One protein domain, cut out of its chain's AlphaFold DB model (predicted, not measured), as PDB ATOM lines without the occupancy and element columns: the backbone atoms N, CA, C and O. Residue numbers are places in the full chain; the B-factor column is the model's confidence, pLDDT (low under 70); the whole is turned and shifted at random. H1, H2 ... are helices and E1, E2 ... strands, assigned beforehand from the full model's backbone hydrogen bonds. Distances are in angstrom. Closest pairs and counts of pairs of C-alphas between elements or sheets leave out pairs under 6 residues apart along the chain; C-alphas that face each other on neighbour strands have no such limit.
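This is residues 10 to 132 of the 133 residues of an uncharacterized protein of Shewanella maritima (UniProt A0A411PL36). Two twisted sheets lie partly face to face as a loose sandwich with crossed strands: the meander E2 E3 E4 makes one, and E5, E6, E7 with the short strands E1 and E8 make the other. Helices H1 and H2 run side by side in opposite ways, H1 over edge strand E5 and H2 grazing both sheets. The printed part has 123 residues with two named helices and eight named strands, in the order E1 E2 E3 E4 H1 E5 E6 E7 E8 H2; the class is mixed. The smaller sheet runs E2 E3 E4, antiparallel; the larger is branched at E7, its neighbour pairs antiparallel. The whole is compact, with a radius of gyration of the C-alphas of 14.7 A and spans of 47 by 33 by 20 A.

Find C-alpha 10 at (-25.846, 34.969, 44.440), where E1, residues 10 to 12, begins. Next come E2, residues 14 to 24, 30.8 A long, E3, residues 27 to 37, 32.0 A, and E4, residues 42 to 48. H1 takes residues 52 to 63, 16.4 A, from C-alpha 52 at (-34.421, 54.666, 59.972). Then read E5, residues 71 to 78, E6, residues 81 to 91, 29.8 A, E7, residues 95 to 106, 32.2 A, and E8, residues 115 to 117. H2, residues 119 to 130, 16.7 A, ends at C-alpha 130, (-31.196, 60.242, 52.384).

Start at E7: E1 and E8 lie on one side of it, E6 on the other side. Look for N 10 and O 102 at 2.9 A for E1, N 96 and O 117 at 2.8 A for E8, and N 84 and O 101 at 2.8 A for E6. The hairpin E5 and E6 has N 78 and O 81 at 2.8 A. E1 runs on into E2 at 94 degrees. In the other sheet, the hairpin E2 and E3 has N 16 and O 35 at 2.8 A, and the hairpin E3 and E4 has N 48 and O 32 at 2.9 A. Between the sheets, the closest C-alphas of E2 and E7 are those of Ala 15 and Thr 100, 7.1 A apart. H1 is over E5 at a height over the sheet of 8.2 A; their closest C-alphas, of Asn 61 and Val 74, are 6.3 A apart. H2 touches H1 with residues 126 to 130 alone, closest at the C-alphas of Ile 59 and Ile 126, 6.1 A, at a shallow tilt of 15 degrees, opposite ways. In H1 and H2 every O i to N i+4 pair is within hydrogen-bond range.

The two C-alphas farthest apart are those of Asn 25 and Glu 93, 48.4 A. The printed part has no cut, and no link is long. Its mean pLDDT is 74.2; look for values under 70 at residues 36 to 52 and 103 to 114, among others.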
ATOM      1  N   SER A  10     -25.892  34.586  45.869       56.59
ATOM      2  CA  SER A  10     -25.846  34.969  44.440       56.59
ATOM      3  C   SER A  10     -24.909  36.150  44.181       56.59
ATOM      4  O   SER A  10     -24.800  37.074  44.995       56.59
ATOM      5  N   LYS A  11     -24.246  36.126  43.021       60.88
ATOM      6  CA  LYS A  11     -23.499  37.260  42.465       60.88
ATOM      7  C   LYS A  11     -24.336  37.932  41.379       60.88
ATOM      8  O   LYS A  11     -25.104  37.255  40.703       60.88
ATOM      9  N   ILE A  12     -24.206  39.247  41.268       63.06
ATOM     10  CA  ILE A  12     -25.015  40.091  40.393       63.06
ATOM     11  C   ILE A  12     -24.065  40.907  39.524       63.06
ATOM     12  O   ILE A  12     -23.153  41.544  40.056       63.06
ATOM     13  N   ASP A  13     -24.269  40.853  38.210       60.88
ATOM     14  CA  ASP A  13     -23.430  41.549  37.229       60.88
ATOM     15  C   ASP A  13     -23.844  43.025  37.106       60.88
ATOM     16  O   ASP A  13     -22.997  43.911  36.981       60.88
ATOM     17  N   GLN A  14     -25.149  43.292  37.228       65.38
ATOM     18  CA  GLN A  14     -25.722  44.635  37.268       65.38
ATOM     19  C   GLN A  14     -26.870  44.698  38.282       65.38
ATOM     20  O   GLN A  14     -27.789  43.879  38.260       65.38
ATOM     21  N   ALA A  15     -26.820  45.693  39.165       70.38
ATOM     22  CA  ALA A  15     -27.853  45.974  40.152       70.38
ATOM     23  C   ALA A  15     -28.355  47.409  39.953       70.38
ATOM     24  O   ALA A  15     -27.556  48.342  40.007       70.38
ATOM     25  N   THR A  16     -29.658  47.576  39.737       72.94
ATOM     26  CA  THR A  16     -30.305  48.879  39.547       72.94
ATOM     27  C   THR A  16     -31.189  49.175  40.747       72.94
ATOM     28  O   THR A  16     -32.091  48.398  41.065       72.94
ATOM     29  N   PHE A  17     -30.937  50.307  41.397       72.62
ATOM     30  CA  PHE A  17     -31.806  50.855  42.433       72.62
ATOM     31  C   PHE A  17     -32.820  51.794  41.791       72.62
ATOM     32  O   PHE A  17     -32.498  52.521  40.851       72.62
ATOM     33  N   SER A  18     -34.051  51.773  42.283       74.06
ATOM     34  CA  SER A  18     -35.087  52.716  41.866       74.06
ATOM     35  C   SER A  18     -35.853  53.172  43.094       74.06
ATOM     36  O   SER A  18     -36.366  52.338  43.839       74.06
ATOM     37  N   PHE A  19     -35.882  54.483  43.303       74.38
ATOM     38  CA  PHE A  19     -36.423  55.150  44.482       74.38
ATOM     39  C   PHE A  19     -37.788  55.760  44.166       74.38
ATOM     40  O   PHE A  19     -38.107  55.994  42.999       74.38
ATOM     41  N   GLY A  20     -38.592  56.010  45.193       74.44
ATOM     42  CA  GLY A  20     -39.871  56.692  45.039       74.44
ATOM     43  C   GLY A  20     -40.633  56.804  46.352       74.44
ATOM     44  O   GLY A  20     -40.071  56.607  47.433       74.44
ATOM     45  N   SER A  21     -41.933  57.047  46.222       74.50
ATOM     46  CA  SER A  21     -42.872  57.226  47.326       74.50
ATOM     47  C   SER A  21     -44.154  56.443  47.044       74.50
ATOM     48  O   SER A  21     -44.587  56.356  45.893       74.50
ATOM     49  N   VAL A  22     -44.770  55.883  48.085       74.69
ATOM     50  CA  VAL A  22     -46.099  55.257  48.029       74.69
ATOM     51  C   VAL A  22     -46.968  55.883  49.114       74.69
ATOM     52  O   VAL A  22     -46.590  55.892  50.284       74.69
ATOM     53  N   GLU A  23     -48.135  56.386  48.727       77.06
ATOM     54  CA  GLU A  23     -49.148  56.871  49.665       77.06
ATOM     55  C   GLU A  23     -49.877  55.683  50.303       77.06
ATOM     56  O   GLU A  23     -50.428  54.823  49.608       77.06
ATOM     57  N   ALA A  24     -49.893  55.630  51.634       67.56
ATOM     58  CA  ALA A  24     -50.590  54.607  52.399       67.56
ATOM     59  C   ALA A  24     -51.327  55.256  53.576       67.56
ATOM     60  O   ALA A  24     -50.711  55.682  54.545       67.56
ATOM     61  N   ASN A  25     -52.663  55.301  53.507       57.09
ATOM     62  CA  ASN A  25     -53.539  55.741  54.603       57.09
ATOM     63  C   ASN A  25     -53.104  57.072  55.263       57.09
ATOM     64  O   ASN A  25     -52.992  57.150  56.482       57.09
ATOM     65  N   THR A  26     -52.904  58.114  54.449       69.88
ATOM     66  CA  THR A  26     -52.414  59.474  54.794       69.88
ATOM     67  C   THR A  26     -50.910  59.648  55.037       69.88
ATOM     68  O   THR A  26     -50.454  60.787  55.009       69.88
ATOM     69  N   ASP A  27     -50.127  58.570  55.138       66.19
ATOM     70  CA  ASP A  27     -48.664  58.652  55.215       66.19
ATOM     71  C   ASP A  27     -48.001  58.476  53.836       66.19
ATOM     72  O   ASP A  27     -48.325  57.555  53.078       66.19
ATOM     73  N   THR A  28     -47.012  59.318  53.529       69.81
ATOM     74  CA  THR A  28     -46.095  59.110  52.398       69.81
ATOM     75  C   THR A  28     -44.942  58.222  52.848       69.81
ATOM     76  O   THR A  28     -44.071  58.654  53.601       69.81
ATOM     77  N   ILE A  29     -44.906  56.977  52.376       73.50
ATOM     78  CA  ILE A  29     -43.807  56.051  52.657       73.50
ATOM     79  C   ILE A  29     -42.774  56.188  51.540       73.50
ATOM     80  O   ILE A  29     -43.063  55.839  50.396       73.50
ATOM     81  N   ASN A  30     -41.566  56.650  51.863       71.88
ATOM     82  CA  ASN A  30     -40.432  56.645  50.936       71.88
ATOM     83  C   ASN A  30     -39.694  55.298  50.975       71.88
ATOM     84  O   ASN A  30     -39.703  54.576  51.977       71.88
ATOM     85  N   GLY A  31     -39.062  54.927  49.864       74.44
ATOM     86  CA  GLY A  31     -38.433  53.619  49.741       74.44
ATOM     87  C   GLY A  31     -37.782  53.368  48.388       74.44
ATOM     88  O   GLY A  31     -37.785  54.206  47.487       74.44
ATOM     89  N   TYR A  32     -37.214  52.172  48.249       73.06
ATOM     90  CA  TYR A  32     -36.522  51.739  47.039       73.06
ATOM     91  C   TYR A  32     -36.928  50.320  46.636       73.06
ATOM     92  O   TYR A  32     -37.374  49.505  47.447       73.06
ATOM     93  N   SER A  33     -36.727  50.017  45.361       70.69
ATOM     94  CA  SER A  33     -36.732  48.671  44.791       70.69
ATOM     95  C   SER A  33     -35.348  48.352  44.222       70.69
ATOM     96  O   SER A  33     -34.556  49.260  43.943       70.69
ATOM     97  N   LEU A  34     -35.043  47.061  44.085       69.75
ATOM     98  CA  LEU A  34     -33.738  46.591  43.627       69.75
ATOM     99  C   LEU A  34     -33.887  45.524  42.541       69.75
ATOM    100  O   LEU A  34     -34.170  44.355  42.814       69.75
ATOM    101  N   TYR A  35     -33.610  45.918  41.301       70.69
ATOM    102  CA  TYR A  35     -33.518  44.998  40.177       70.69
ATOM    103  C   TYR A  35     -32.104  44.419  40.061       70.69
ATOM    104  O   TYR A  35     -31.126  45.165  40.072       70.69
ATOM    105  N   CYS A  36     -31.980  43.094  39.943       65.94
ATOM    106  CA  CYS A  36     -30.692  42.403  39.866       65.94
ATOM    107  C   CYS A  36     -30.596  41.527  38.608       65.94
ATOM    108  O   CYS A  36     -31.141  40.421  38.555       65.94
ATOM    109  N   ALA A  37     -29.846  42.000  37.614       60.50
ATOM    110  CA  ALA A  37     -29.561  41.256  36.394       60.50
ATOM    111  C   ALA A  37     -28.356  40.309  36.569       60.50
ATOM    112  O   ALA A  37     -27.360  40.616  37.232       60.50
ATOM    113  N   GLY A  38     -28.475  39.128  35.967       58.00
ATOM    114  CA  GLY A  38     -27.517  38.023  36.026       58.00
ATOM    115  C   GLY A  38     -28.126  36.772  35.384       58.00
ATOM    116  O   GLY A  38     -29.235  36.828  34.856       58.00
ATOM    117  N   SER A  39     -27.452  35.623  35.460       45.12
ATOM    118  CA  SER A  39     -27.793  34.412  34.678       45.12
ATOM    119  C   SER A  39     -29.181  33.781  34.909       45.12
ATOM    120  O   SER A  39     -29.534  32.848  34.192       45.12
ATOM    121  N   GLN A  40     -29.968  34.262  35.878       52.88
ATOM    122  CA  GLN A  40     -31.374  33.877  36.094       52.88
ATOM    123  C   GLN A  40     -32.296  35.081  36.423       52.88
ATOM    124  O   GLN A  40     -33.378  34.863  36.956       52.88
ATOM    125  N   SER A  41     -31.862  36.325  36.143       52.19
ATOM    126  CA  SER A  41     -32.588  37.607  36.330       52.19
ATOM    127  C   SER A  41     -33.575  37.648  37.507       52.19
ATOM    128  O   SER A  41     -34.782  37.473  37.340       52.19
ATOM    129  N   HIS A  42     -33.069  37.914  38.714       55.38
ATOM    130  CA  HIS A  42     -33.898  37.932  39.917       55.38
ATOM    131  C   HIS A  42     -34.417  39.338  40.227       55.38
ATOM    132  O   HIS A  42     -33.657  40.248  40.564       55.38
ATOM    133  N   TYR A  43     -35.737  39.487  40.182       56.16
ATOM    134  CA  TYR A  43     -36.430  40.647  40.725       56.16
ATOM    135  C   TYR A  43     -36.584  40.481  42.245       56.16
ATOM    136  O   TYR A  43     -37.122  39.468  42.695       56.16
ATOM    137  N   ILE A  44     -36.104  41.444  43.039       57.28
ATOM    138  CA  ILE A  44     -36.394  41.523  44.478       57.28
ATOM    139  C   ILE A  44     -37.361  42.681  44.688       57.28
ATOM    140  O   ILE A  44     -37.230  43.722  44.049       57.28
ATOM    141  N   ASP A  45     -38.378  42.430  45.509       52.75
ATOM    142  CA  ASP A  45     -39.696  43.009  45.277       52.75
ATOM    143  C   ASP A  45     -39.798  44.536  45.436       52.75
ATOM    144  O   ASP A  45     -38.956  45.209  46.037       52.75
ATOM    145  N   ARG A  46     -40.872  45.063  44.848       52.38
ATOM    146  CA  ARG A  46     -41.219  46.476  44.737       52.38
ATOM    147  C   ARG A  46     -41.308  47.100  46.124       52.38
ATOM    148  O   ARG A  46     -42.204  46.773  46.892       52.38
ATOM    149  N   PHE A  47     -40.442  48.080  46.362       56.72
ATOM    150  CA  PHE A  47     -40.633  49.119  47.366       56.72
ATOM    151  C   PHE A  47     -40.551  48.657  48.835       56.72
ATOM    152  O   PHE A  47     -41.553  48.403  49.500       56.72
ATOM    153  N   MET A  48     -39.328  48.586  49.370       62.62
ATOM    154  CA  MET A  48     -39.076  48.224  50.769       62.62
ATOM    155  C   MET A  48     -38.459  49.391  51.560       62.62
ATOM    156  O   MET A  48     -37.309  49.746  51.293       62.62
ATOM    157  N   PRO A  49     -39.133  49.945  52.586       63.50
ATOM    158  CA  PRO A  49     -38.501  50.907  53.485       63.50
ATOM    159  C   PRO A  49     -37.452  50.205  54.367       63.50
ATOM    160  O   PRO A  49     -37.755  49.247  55.090       63.50
ATOM    161  N   ILE A  50     -36.199  50.679  54.348       63.72
ATOM    162  CA  ILE A  50     -35.239  50.334  55.408       63.72
ATOM    163  C   ILE A  50     -35.584  51.201  56.618       63.72
ATOM    164  O   ILE A  50     -35.572  52.419  56.529       63.72
ATOM    165  N   LYS A  51     -35.842  50.574  57.772       65.88
ATOM    166  CA  LYS A  51     -36.105  51.293  59.032       65.88
ATOM    167  C   LYS A  51     -34.964  52.269  59.374       65.88
ATOM    168  O   LYS A  51     -33.811  51.831  59.373       65.88
ATOM    169  N   GLY A  52     -35.310  53.511  59.739       66.31
ATOM    170  CA  GLY A  52     -34.421  54.666  59.972       66.31
ATOM    171  C   GLY A  52     -32.992  54.345  60.422       66.31
ATOM    172  O   GLY A  52     -32.062  54.501  59.635       66.31
ATOM    173  N   ASP A  53     -32.797  53.805  61.630       72.00
ATOM    174  CA  ASP A  53     -31.463  53.512  62.199       72.00
ATOM    175  C   ASP A  53     -30.569  52.655  61.283       72.00
ATOM    176  O   ASP A  53     -29.342  52.784  61.251       72.00
ATOM    177  N   LYS A  54     -31.178  51.730  60.528       74.75
ATOM    178  CA  LYS A  54     -30.460  50.858  59.590       74.75
ATOM    179  C   LYS A  54     -30.136  51.583  58.291       74.75
ATOM    180  O   LYS A  54     -29.111  51.265  57.698       74.75
ATOM    181  N   LEU A  55     -30.974  52.524  57.864       79.00
ATOM    182  CA  LEU A  55     -30.753  53.336  56.671       79.00
ATOM    183  C   LEU A  55     -29.668  54.383  56.930       79.00
ATOM    184  O   LEU A  55     -28.690  54.422  56.190       79.00
ATOM    185  N   GLN A  56     -29.753  55.112  58.045       83.56
ATOM    186  CA  GLN A  56     -28.715  56.046  58.491       83.56
ATOM    187  C   GLN A  56     -27.348  55.359  58.609       83.56
ATOM    188  O   GLN A  56     -26.348  55.866  58.104       83.56
ATOM    189  N   ARG A  57     -27.295  54.144  59.177       86.56
ATOM    190  CA  ARG A  57     -26.051  53.360  59.214       86.56
ATOM    191  C   ARG A  57     -25.544  52.979  57.818       86.56
ATOM    192  O   ARG A  57     -24.336  52.896  57.621       86.56
ATOM    193  N   VAL A  58     -26.419  52.693  56.855       86.12
ATOM    194  CA  VAL A  58     -26.017  52.382  55.469       86.12
ATOM    195  C   VAL A  58     -25.448  53.616  54.779       86.12
ATOM    196  O   VAL A  58     -24.379  53.503  54.188       86.12
ATOM    197  N   ILE A  59     -26.115  54.763  54.921       87.81
ATOM    198  CA  ILE A  59     -25.678  56.070  54.418       87.81
ATOM    199  C   ILE A  59     -24.294  56.409  54.978       87.81
ATOM    200  O   ILE A  59     -23.354  56.530  54.199       87.81
ATOM    201  N   GLY A  60     -24.122  56.406  56.305       90.56
ATOM    202  CA  GLY A  60     -22.832  56.720  56.930       90.56
ATOM    203  C   GLY A  60     -21.695  55.791  56.488       90.56
ATOM    204  O   GLY A  60     -20.597  56.257  56.207       90.56
ATOM    205  N   ASN A  61     -21.952  54.484  56.326       91.25
ATOM    206  CA  ASN A  61     -20.932  53.565  55.794       91.25
ATOM    207  C   ASN A  61     -20.558  53.855  54.326       91.25
ATOM    208  O   ASN A  61     -19.462  53.476  53.915       91.25
ATOM    209  N   LEU A  62     -21.470  54.415  53.519       90.88
ATOM    210  CA  LEU A  62     -21.204  54.805  52.127       90.88
ATOM    211  C   LEU A  62     -20.422  56.123  52.071       90.88
ATOM    212  O   LEU A  62     -19.487  56.223  51.285       90.88
ATOM    213  N   GLU A  63     -20.761  57.090  52.926       92.50
ATOM    214  CA  GLU A  63     -20.064  58.379  53.040       92.50
ATOM    215  C   GLU A  63     -18.595  58.195  53.455       92.50
ATOM    216  O   GLU A  63     -17.704  58.750  52.819       92.50
ATOM    217  N   THR A  64     -18.310  57.313  54.422       93.88
ATOM    218  CA  THR A  64     -16.931  57.008  54.863       93.88
ATOM    219  C   THR A  64     -16.094  56.195  53.859       93.88
ATOM    220  O   THR A  64     -14.980  55.785  54.181       93.88
ATOM    221  N   LEU A  65     -16.606  55.872  52.661       92.00
ATOM    222  CA  LEU A  65     -15.832  55.089  51.685       92.00
ATOM    223  C   LEU A  65     -14.652  55.867  51.108       92.00
ATOM    224  O   LEU A  65     -13.654  55.242  50.760       92.00
ATOM    225  N   GLU A  66     -14.739  57.191  50.987       89.62
ATOM    226  CA  GLU A  66     -13.622  57.981  50.461       89.62
ATOM    227  C   GLU A  66     -12.422  57.962  51.421       89.62
ATOM    228  O   GLU A  66     -11.298  57.701  50.982       89.62
ATOM    229  N   ASP A  67     -12.674  58.070  52.732       91.88
ATOM    230  CA  ASP A  67     -11.666  57.962  53.801       91.88
ATOM    231  C   ASP A  67     -10.873  56.643  53.748       91.88
ATOM    232  O   ASP A  67      -9.712  56.579  54.160       91.88
ATOM    233  N   THR A  68     -11.482  55.573  53.226       91.12
ATOM    234  CA  THR A  68     -10.855  54.249  53.081       91.12
ATOM    235  C   THR A  68     -10.351  53.958  51.663       91.12
ATOM    236  O   THR A  68     -10.119  52.793  51.321       91.12
ATOM    237  N   ASN A  69     -10.183  54.984  50.816       90.94
ATOM    238  CA  ASN A  69      -9.829  54.856  49.394       90.94
ATOM    239  C   ASN A  69     -10.758  53.877  48.642       90.94
ATOM    240  O   ASN A  69     -10.335  53.040  47.841       90.94
ATOM    241  N   PHE A  70     -12.051  53.955  48.948       91.50
ATOM    242  CA  PHE A  70     -13.121  53.112  48.421       91.50
ATOM    243  C   PHE A  70     -12.891  51.608  48.654       91.50
ATOM    244  O   PHE A  70     -13.244  50.759  47.827       91.50
ATOM    245  N   VAL A  71     -12.311  51.253  49.806       92.44
ATOM    246  CA  VAL A  71     -12.171  49.868  50.276       92.44
ATOM    247  C   VAL A  71     -13.112  49.647  51.455       92.44
ATOM    248  O   VAL A  71     -12.922  50.186  52.541       92.44
ATOM    249  N   GLY A  72     -14.144  48.826  51.268       91.75
ATOM    250  CA  GLY A  72     -15.157  48.658  52.308       91.75
ATOM    251  C   GLY A  72     -16.239  47.644  51.973       91.75
ATOM    252  O   GLY A  72     -16.306  47.093  50.868       91.75
ATOM    253  N   LYS A  73     -17.110  47.376  52.949       90.44
ATOM    254  CA  LYS A  73     -18.267  46.501  52.754       90.44
ATOM    255  C   LYS A  73     -19.522  47.047  53.426       90.44
ATOM    256  O   LYS A  73     -19.681  46.925  54.638       90.44
ATOM    257  N   VAL A  74     -20.459  47.520  52.613       88.19
ATOM    258  CA  VAL A  74     -21.780  47.981  53.057       88.19
ATOM    259  C   VAL A  74     -22.773  46.820  52.967       88.19
ATOM    260  O   VAL A  74     -22.750  46.037  52.013       88.19
ATOM    261  N   LYS A  75     -23.624  46.655  53.985       84.94
ATOM    262  CA  LYS A  75     -24.633  45.587  54.047       84.94
ATOM    263  C   LYS A  75     -25.965  46.124  54.550       84.94
ATOM    264  O   LYS A  75     -25.987  46.833  55.551       84.94
ATOM    265  N   PHE A  76     -27.059  45.677  53.946       78.81
ATOM    266  CA  PHE A  76     -28.412  45.945  54.433       78.81
ATOM    267  C   PHE A  76     -29.372  44.807  54.101       78.81
ATOM    268  O   PHE A  76     -29.092  43.954  53.259       78.81
ATOM    269  N   LYS A  77     -30.501  44.772  54.809       74.94
ATOM    270  CA  LYS A  77     -31.540  43.755  54.653       74.94
ATOM    271  C   LYS A  77     -32.700  44.337  53.847       74.94
ATOM    272  O   LYS A  77     -33.294  45.323  54.272       74.94
ATOM    273  N   CYS A  78     -33.013  43.699  52.725       68.12
ATOM    274  CA  CYS A  78     -34.141  43.996  51.848       68.12
ATOM    275  C   CYS A  78     -35.103  42.800  51.936       68.12
ATOM    276  O   CYS A  78     -34.879  41.757  51.316       68.12
ATOM    277  N   GLY A  79     -36.108  42.892  52.811       69.50
ATOM    278  CA  GLY A  79     -37.043  41.793  53.066       69.50
ATOM    279  C   GLY A  79     -36.342  40.548  53.613       69.50
ATOM    280  O   GLY A  79     -35.694  40.605  54.657       69.50
ATOM    281  N   PHE A  80     -36.456  39.416  52.918       66.12
ATOM    282  CA  PHE A  80     -35.775  38.162  53.282       66.12
ATOM    283  C   PHE A  80     -34.327  38.066  52.764       66.12
ATOM    284  O   PHE A  80     -33.578  37.182  53.184       66.12
ATOM    285  N   ALA A  81     -33.910  38.992  51.898       68.25
ATOM    286  CA  ALA A  81     -32.579  39.044  51.311       68.25
ATOM    287  C   ALA A  81     -31.661  40.027  52.059       68.25
ATOM    288  O   ALA A  81     -32.107  41.023  52.628       68.25
ATOM    289  N   ASN A  82     -30.349  39.785  52.027       74.94
ATOM    290  CA  ASN A  82     -29.346  40.760  52.457       74.94
ATOM    291  C   ASN A  82     -28.501  41.179  51.255       74.94
ATOM    292  O   ASN A  82     -27.815  40.342  50.660       74.94
ATOM    293  N   VAL A  83     -28.524  42.469  50.940       76.81
ATOM    294  CA  VAL A  83     -27.694  43.096  49.913       76.81
ATOM    295  C   VAL A  83     -26.344  43.439  50.529       76.81
ATOM    296  O   VAL A  83     -26.252  43.923  51.657       76.81
ATOM    297  N   ASN A  84     -25.275  43.126  49.807       82.44
ATOM    298  CA  ASN A  84     -23.899  43.355  50.219       82.44
ATOM    299  C   ASN A  84     -23.156  44.037  49.065       82.44
ATOM    300  O   ASN A  84     -22.896  43.384  48.053       82.44
ATOM    301  N   PHE A  85     -22.722  45.280  49.242       84.81
ATOM    302  CA  PHE A  85     -21.732  45.896  48.361       84.81
ATOM    303  C   PHE A  85     -20.335  45.654  48.922       84.81
ATOM    304  O   PHE A  85     -20.094  45.904  50.102       84.81
ATOM    305  N   LYS A  86     -19.407  45.170  48.096       88.75
ATOM    306  CA  LYS A  86     -17.972  45.159  48.395       88.75
ATOM    307  C   LYS A  86     -17.272  46.134  47.455       88.75
ATOM    308  O   LYS A  86     -17.173  45.853  46.262       88.75
ATOM    309  N   PHE A  87     -16.746  47.209  48.017       90.81
ATOM    310  CA  PHE A  87     -15.893  48.168  47.329       90.81
ATOM    311  C   PHE A  87     -14.436  47.702  47.453       90.81
ATOM    312  O   PHE A  87     -14.037  47.174  48.496       90.81
ATOM    313  N   SER A  88     -13.686  47.766  46.354       91.38
ATOM    314  CA  SER A  88     -12.357  47.142  46.221       91.38
ATOM    315  C   SER A  88     -11.283  48.118  45.719       91.38
ATOM    316  O   SER A  88     -10.297  47.675  45.136       91.38
ATOM    317  N   GLY A  89     -11.478  49.419  45.943       92.19
ATOM    318  CA  GLY A  89     -10.574  50.490  45.524       92.19
ATOM    319  C   GLY A  89     -11.093  51.321  44.347       92.19
ATOM    320  O   GLY A  89     -11.953  50.884  43.574       92.19
ATOM    321  N   HIS A  90     -10.537  52.525  44.213       91.81
ATOM    322  CA  HIS A  90     -10.749  53.431  43.086       91.81
ATOM    323  C   HIS A  90      -9.637  53.297  42.034       91.81
ATOM    324  O   HIS A  90      -8.454  53.238  42.365       91.81
ATOM    325  N   PHE A  91     -10.022  53.272  40.758       89.75
ATOM    326  CA  PHE A  91      -9.127  53.162  39.606       89.75
ATOM    327  C   PHE A  91      -9.334  54.396  38.711       89.75
ATOM    328  O   PHE A  91     -10.426  54.519  38.160       89.75
ATOM    329  N   PRO A  92      -8.340  55.288  38.519       86.44
ATOM    330  CA  PRO A  92      -8.550  56.594  37.877       86.44
ATOM    331  C   PRO A  92      -9.260  56.569  36.514       86.44
ATOM    332  O   PRO A  92     -10.086  57.429  36.241       86.44
ATOM    333  N   GLU A  93      -8.990  55.562  35.682       88.00
ATOM    334  CA  GLU A  93      -9.574  55.424  34.337       88.00
ATOM    335  C   GLU A  93     -10.946  54.725  34.308       88.00
ATOM    336  O   GLU A  93     -11.569  54.629  33.253       88.00
ATOM    337  N   LYS A  94     -11.388  54.141  35.431       86.12
ATOM    338  CA  LYS A  94     -12.559  53.240  35.481       86.12
ATOM    339  C   LYS A  94     -13.571  53.612  36.563       86.12
ATOM    340  O   LYS A  94     -14.718  53.197  36.461       86.12
ATOM    341  N   GLY A  95     -13.163  54.363  37.583       89.88
ATOM    342  CA  GLY A  95     -13.957  54.679  38.766       89.88
ATOM    343  C   GLY A  95     -13.779  53.673  39.908       89.88
ATOM    344  O   GLY A  95     -12.799  52.924  39.994       89.88
ATOM    345  N   VAL A  96     -14.738  53.672  40.828       89.94
ATOM    346  CA  VAL A  96     -14.774  52.827  42.023       89.94
ATOM    347  C   VAL A  96     -15.195  51.407  41.658       89.94
ATOM    348  O   VAL A  96     -16.290  51.184  41.143       89.94
ATOM    349  N   GLN A  97     -14.358  50.417  41.972       90.12
ATOM    350  CA  GLN A  97     -14.693  49.017  41.730       90.12
ATOM    351  C   GLN A  97     -15.626  48.474  42.819       90.12
ATOM    352  O   GLN A  97     -15.240  48.352  43.987       90.12
ATOM    353  N   VAL A  98     -16.824  48.042  42.421       86.06
ATOM    354  CA  VAL A  98     -17.857  47.498  43.308       86.06
ATOM    355  C   VAL A  98     -18.296  46.091  42.881       86.06
ATOM    356  O   VAL A  98     -18.325  45.726  41.705       86.06
ATOM    357  N   LYS A  99     -18.636  45.259  43.869       84.06
ATOM    358  CA  LYS A  99     -19.300  43.963  43.679       84.06
ATOM    359  C   LYS A  99     -20.551  43.882  44.534       84.06
ATOM    360  O   LYS A  99     -20.454  43.961  45.760       84.06
ATOM    361  N   THR A 100     -21.684  43.618  43.899       77.25
ATOM    362  CA  THR A 100     -22.948  43.350  44.589       77.25
ATOM    363  C   THR A 100     -23.124  41.847  44.794       77.25
ATOM    364  O   THR A 100     -22.962  41.043  43.873       77.25
ATOM    365  N   TYR A 101     -23.462  41.457  46.020       74.69
ATOM    366  CA  TYR A 101     -23.855  40.093  46.367       74.69
ATOM    367  C   TYR A 101     -25.176  40.120  47.115       74.69
ATOM    368  O   TYR A 101     -25.373  40.967  47.990       74.69
ATOM    369  N   ILE A 102     -26.023  39.129  46.859       71.69
ATOM    370  CA  ILE A 102     -27.230  38.913  47.651       71.69
ATOM    371  C   ILE A 102     -27.154  37.560  48.352       71.69
ATOM    372  O   ILE A 102     -26.759  36.550  47.771       71.69
ATOM    373  N   THR A 103     -27.468  37.570  49.646       69.31
ATOM    374  CA  THR A 103     -27.383  36.404  50.535       69.31
ATOM    375  C   THR A 103     -28.664  36.239  51.337       69.31
ATOM    376  O   THR A 103     -29.118  37.186  51.987       69.31
ATOM    377  N   GLY A 104     -29.186  35.018  51.362       64.56
ATOM    378  CA  GLY A 104     -30.349  34.600  52.141       64.56
ATOM    379  C   GLY A 104     -30.460  33.075  52.124       64.56
ATOM    380  O   GLY A 104     -29.601  32.399  51.555       64.56
ATOM    381  N   LEU A 105     -31.526  32.525  52.701       46.69
ATOM    382  CA  LEU A 105     -31.952  31.173  52.332       46.69
ATOM    383  C   LEU A 105     -32.228  31.181  50.803       46.69
ATOM    384  O   LEU A 105     -33.025  32.005  50.369       46.69
ATOM    385  N   LEU A 106     -31.611  30.272  50.022       43.88
ATOM    386  CA  LEU A 106     -31.960  29.856  48.632       43.88
ATOM    387  C   LEU A 106     -31.239  30.397  47.339       43.88
ATOM    388  O   LEU A 106     -31.616  29.921  46.273       43.88
ATOM    389  N   PHE A 107     -30.207  31.270  47.291       41.03
ATOM    390  CA  PHE A 107     -29.670  31.844  45.997       41.03
ATOM    391  C   PHE A 107     -28.112  31.792  45.871       41.03
ATOM    392  O   PHE A 107     -27.515  32.290  46.795       41.03
ATOM    393  N   TYR A 108     -27.402  31.241  44.846       42.34
ATOM    394  CA  TYR A 108     -25.951  30.805  44.907       42.34
ATOM    395  C   TYR A 108     -25.007  31.300  43.794       42.34
ATOM    396  O   TYR A 108     -25.442  31.775  42.749       42.34
ATOM    397  N   SER A 109     -23.694  31.125  44.019       32.91
ATOM    398  CA  SER A 109     -22.625  31.755  43.252       32.91
ATOM    399  C   SER A 109     -21.947  30.840  42.238       32.91
ATOM    400  O   SER A 109     -21.323  29.842  42.599       32.91
ATOM    401  N   SER A 110     -21.892  31.326  41.005       34.28
ATOM    402  CA  SER A 110     -20.668  31.341  40.203       34.28
ATOM    403  C   SER A 110     -20.111  32.777  40.189       34.28
ATOM    404  O   SER A 110     -20.813  33.723  40.558       34.28
ATOM    405  N   ALA A 111     -18.828  32.967  39.863       40.34
ATOM    406  CA  ALA A 111     -18.143  34.247  40.069       40.34
ATOM    407  C   ALA A 111     -17.486  34.812  38.797       40.34
ATOM    408  O   ALA A 111     -16.283  34.680  38.613       40.34
ATOM    409  N   VAL A 112     -18.246  35.567  37.997       37.47
ATOM    410  CA  VAL A 112     -17.743  36.416  36.889       37.47
ATOM    411  C   VAL A 112     -18.285  37.845  37.074       37.47
ATOM    412  O   VAL A 112     -19.228  38.006  37.839       37.47
ATOM    413  N   GLY A 113     -17.601  38.886  36.587       57.06
ATOM    414  CA  GLY A 113     -18.028  40.293  36.730       57.06
ATOM    415  C   GLY A 113     -17.415  41.083  37.907       57.06
ATOM    416  O   GLY A 113     -17.362  40.632  39.055       57.06
ATOM    417  N   HIS A 114     -16.915  42.282  37.623       62.94
ATOM    418  CA  HIS A 114     -16.697  43.370  38.583       62.94
ATOM    419  C   HIS A 114     -17.319  44.597  37.918       62.94
ATOM    420  O   HIS A 114     -17.024  44.837  36.748       62.94
ATOM    421  N   SER A 115     -18.150  45.351  38.626       77.38
ATOM    422  CA  SER A 115     -18.721  46.585  38.087       77.38
ATOM    423  C   SER A 115     -17.852  47.754  38.539       77.38
ATOM    424  O   SER A 115     -17.231  47.696  39.606       77.38
ATOM    425  N   TYR A 116     -17.799  48.811  37.741       85.56
ATOM    426  CA  TYR A 116     -17.218  50.079  38.160       85.56
ATOM    427  C   TYR A 116     -18.317  51.134  38.144       85.56
ATOM    428  O   TYR A 116     -19.170  51.111  37.257       85.56
ATOM    429  N   ILE A 117     -18.304  52.010  39.142       87.25
ATOM    430  CA  ILE A 117     -19.184  53.176  39.229       87.25
ATOM    431  C   ILE A 117     -18.329  54.435  39.341       87.25
ATOM    432  O   ILE A 117     -17.234  54.394  39.905       87.25
ATOM    433  N   SER A 118     -18.811  55.552  38.815       89.06
ATOM    434  CA  SER A 118     -18.166  56.846  39.042       89.06
ATOM    435  C   SER A 118     -18.420  57.340  40.479       89.06
ATOM    436  O   SER A 118     -19.242  56.761  41.202       89.06
ATOM    437  N   LYS A 119     -17.715  58.389  40.927       87.38
ATOM    438  CA  LYS A 119     -17.978  58.981  42.253       87.38
ATOM    439  C   LYS A 119     -19.364  59.621  42.298       87.38
ATOM    440  O   LYS A 119     -20.123  59.372  43.225       87.38
ATOM    441  N   GLU A 120     -19.735  60.314  41.230       87.75
ATOM    442  CA  GLU A 120     -21.028  60.974  41.051       87.75
ATOM    443  C   GLU A 120     -22.184  59.958  41.142       87.75
ATOM    444  O   GLU A 120     -23.216  60.226  41.749       87.75
ATOM    445  N   GLN A 121     -22.005  58.739  40.614       85.44
ATOM    446  CA  GLN A 121     -22.991  57.657  40.755       85.44
ATOM    447  C   GLN A 121     -23.138  57.157  42.203       85.44
ATOM    448  O   GLN A 121     -24.232  56.751  42.601       85.44
ATOM    449  N   LEU A 122     -22.061  57.179  42.996       88.12
ATOM    450  CA  LEU A 122     -22.101  56.857  44.424       88.12
ATOM    451  C   LEU A 122     -22.756  57.992  45.233       88.12
ATOM    452  O   LEU A 122     -23.564  57.715  46.117       88.12
ATOM    453  N   GLU A 123     -22.472  59.248  44.898       88.50
ATOM    454  CA  GLU A 123     -23.086  60.435  45.509       88.50
ATOM    455  C   GLU A 123     -24.598  60.496  45.250       88.50
ATOM    456  O   GLU A 123     -25.374  60.667  46.189       88.50
ATOM    457  N   VAL A 124     -25.037  60.255  44.008       85.81
ATOM    458  CA  VAL A 124     -26.463  60.158  43.639       85.81
ATOM    459  C   VAL A 124     -27.164  59.029  44.405       85.81
ATOM    460  O   VAL A 124     -28.280  59.213  44.894       85.81
ATOM    461  N   LEU A 125     -26.507  57.875  44.581       83.88
ATOM    462  CA  LEU A 125     -27.022  56.788  45.420       83.88
ATOM    463  C   LEU A 125     -27.175  57.222  46.891       83.88
ATOM    464  O   LEU A 125     -28.189  56.910  47.513       83.88
ATOM    465  N   ILE A 126     -26.193  57.933  47.450       87.31
ATOM    466  CA  ILE A 126     -26.241  58.439  48.832       87.31
ATOM    467  C   ILE A 126     -27.367  59.469  48.999       87.31
ATOM    468  O   ILE A 126     -28.105  59.391  49.980       87.31
ATOM    469  N   ALA A 127     -27.534  60.392  48.047       86.19
ATOM    470  CA  ALA A 127     -28.597  61.398  48.064       86.19
ATOM    471  C   ALA A 127     -29.990  60.745  48.087       86.19
ATOM    472  O   ALA A 127     -30.752  60.964  49.025       86.19
ATOM    473  N   HIS A 128     -30.275  59.834  47.154       81.94
ATOM    474  CA  HIS A 128     -31.565  59.137  47.118       81.94
ATOM    475  C   HIS A 128     -31.831  58.237  48.334       81.94
ATOM    476  O   HIS A 128     -32.983  58.014  48.706       81.94
ATOM    477  N   LEU A 129     -30.783  57.716  48.982       80.00
ATOM    478  CA  LEU A 129     -30.937  57.006  50.253       80.00
ATOM    479  C   LEU A 129     -31.293  57.958  51.405       80.00
ATOM    480  O   LEU A 129     -32.038  57.540  52.289       80.00
ATOM    481  N   LYS A 130     -30.814  59.211  51.398       83.69
ATOM    482  CA  LYS A 130     -31.196  60.242  52.384       83.69
ATOM    483  C   LYS A 130     -32.651  60.682  52.229       83.69
ATOM    484  O   LYS A 130     -33.317  60.852  53.243       83.69
ATOM    485  N   ASP A 131     -33.163  60.761  51.001       80.12
ATOM    486  CA  ASP A 131     -34.583  61.049  50.723       80.12
ATOM    487  C   ASP A 131     -35.538  59.969  51.285       80.12
ATOM    488  O   ASP A 131     -36.745  60.186  51.400       80.12
ATOM    489  N   CYS A 132     -35.012  58.788  51.632       72.31
ATOM    490  CA  CYS A 132     -35.765  57.656  52.176       72.31
ATOM    491  C   CYS A 132     -35.739  57.544  53.717       72.31
ATOM    492  O   CYS A 132     -36.207  56.525  54.234       72.31
TER     493      CYS A 132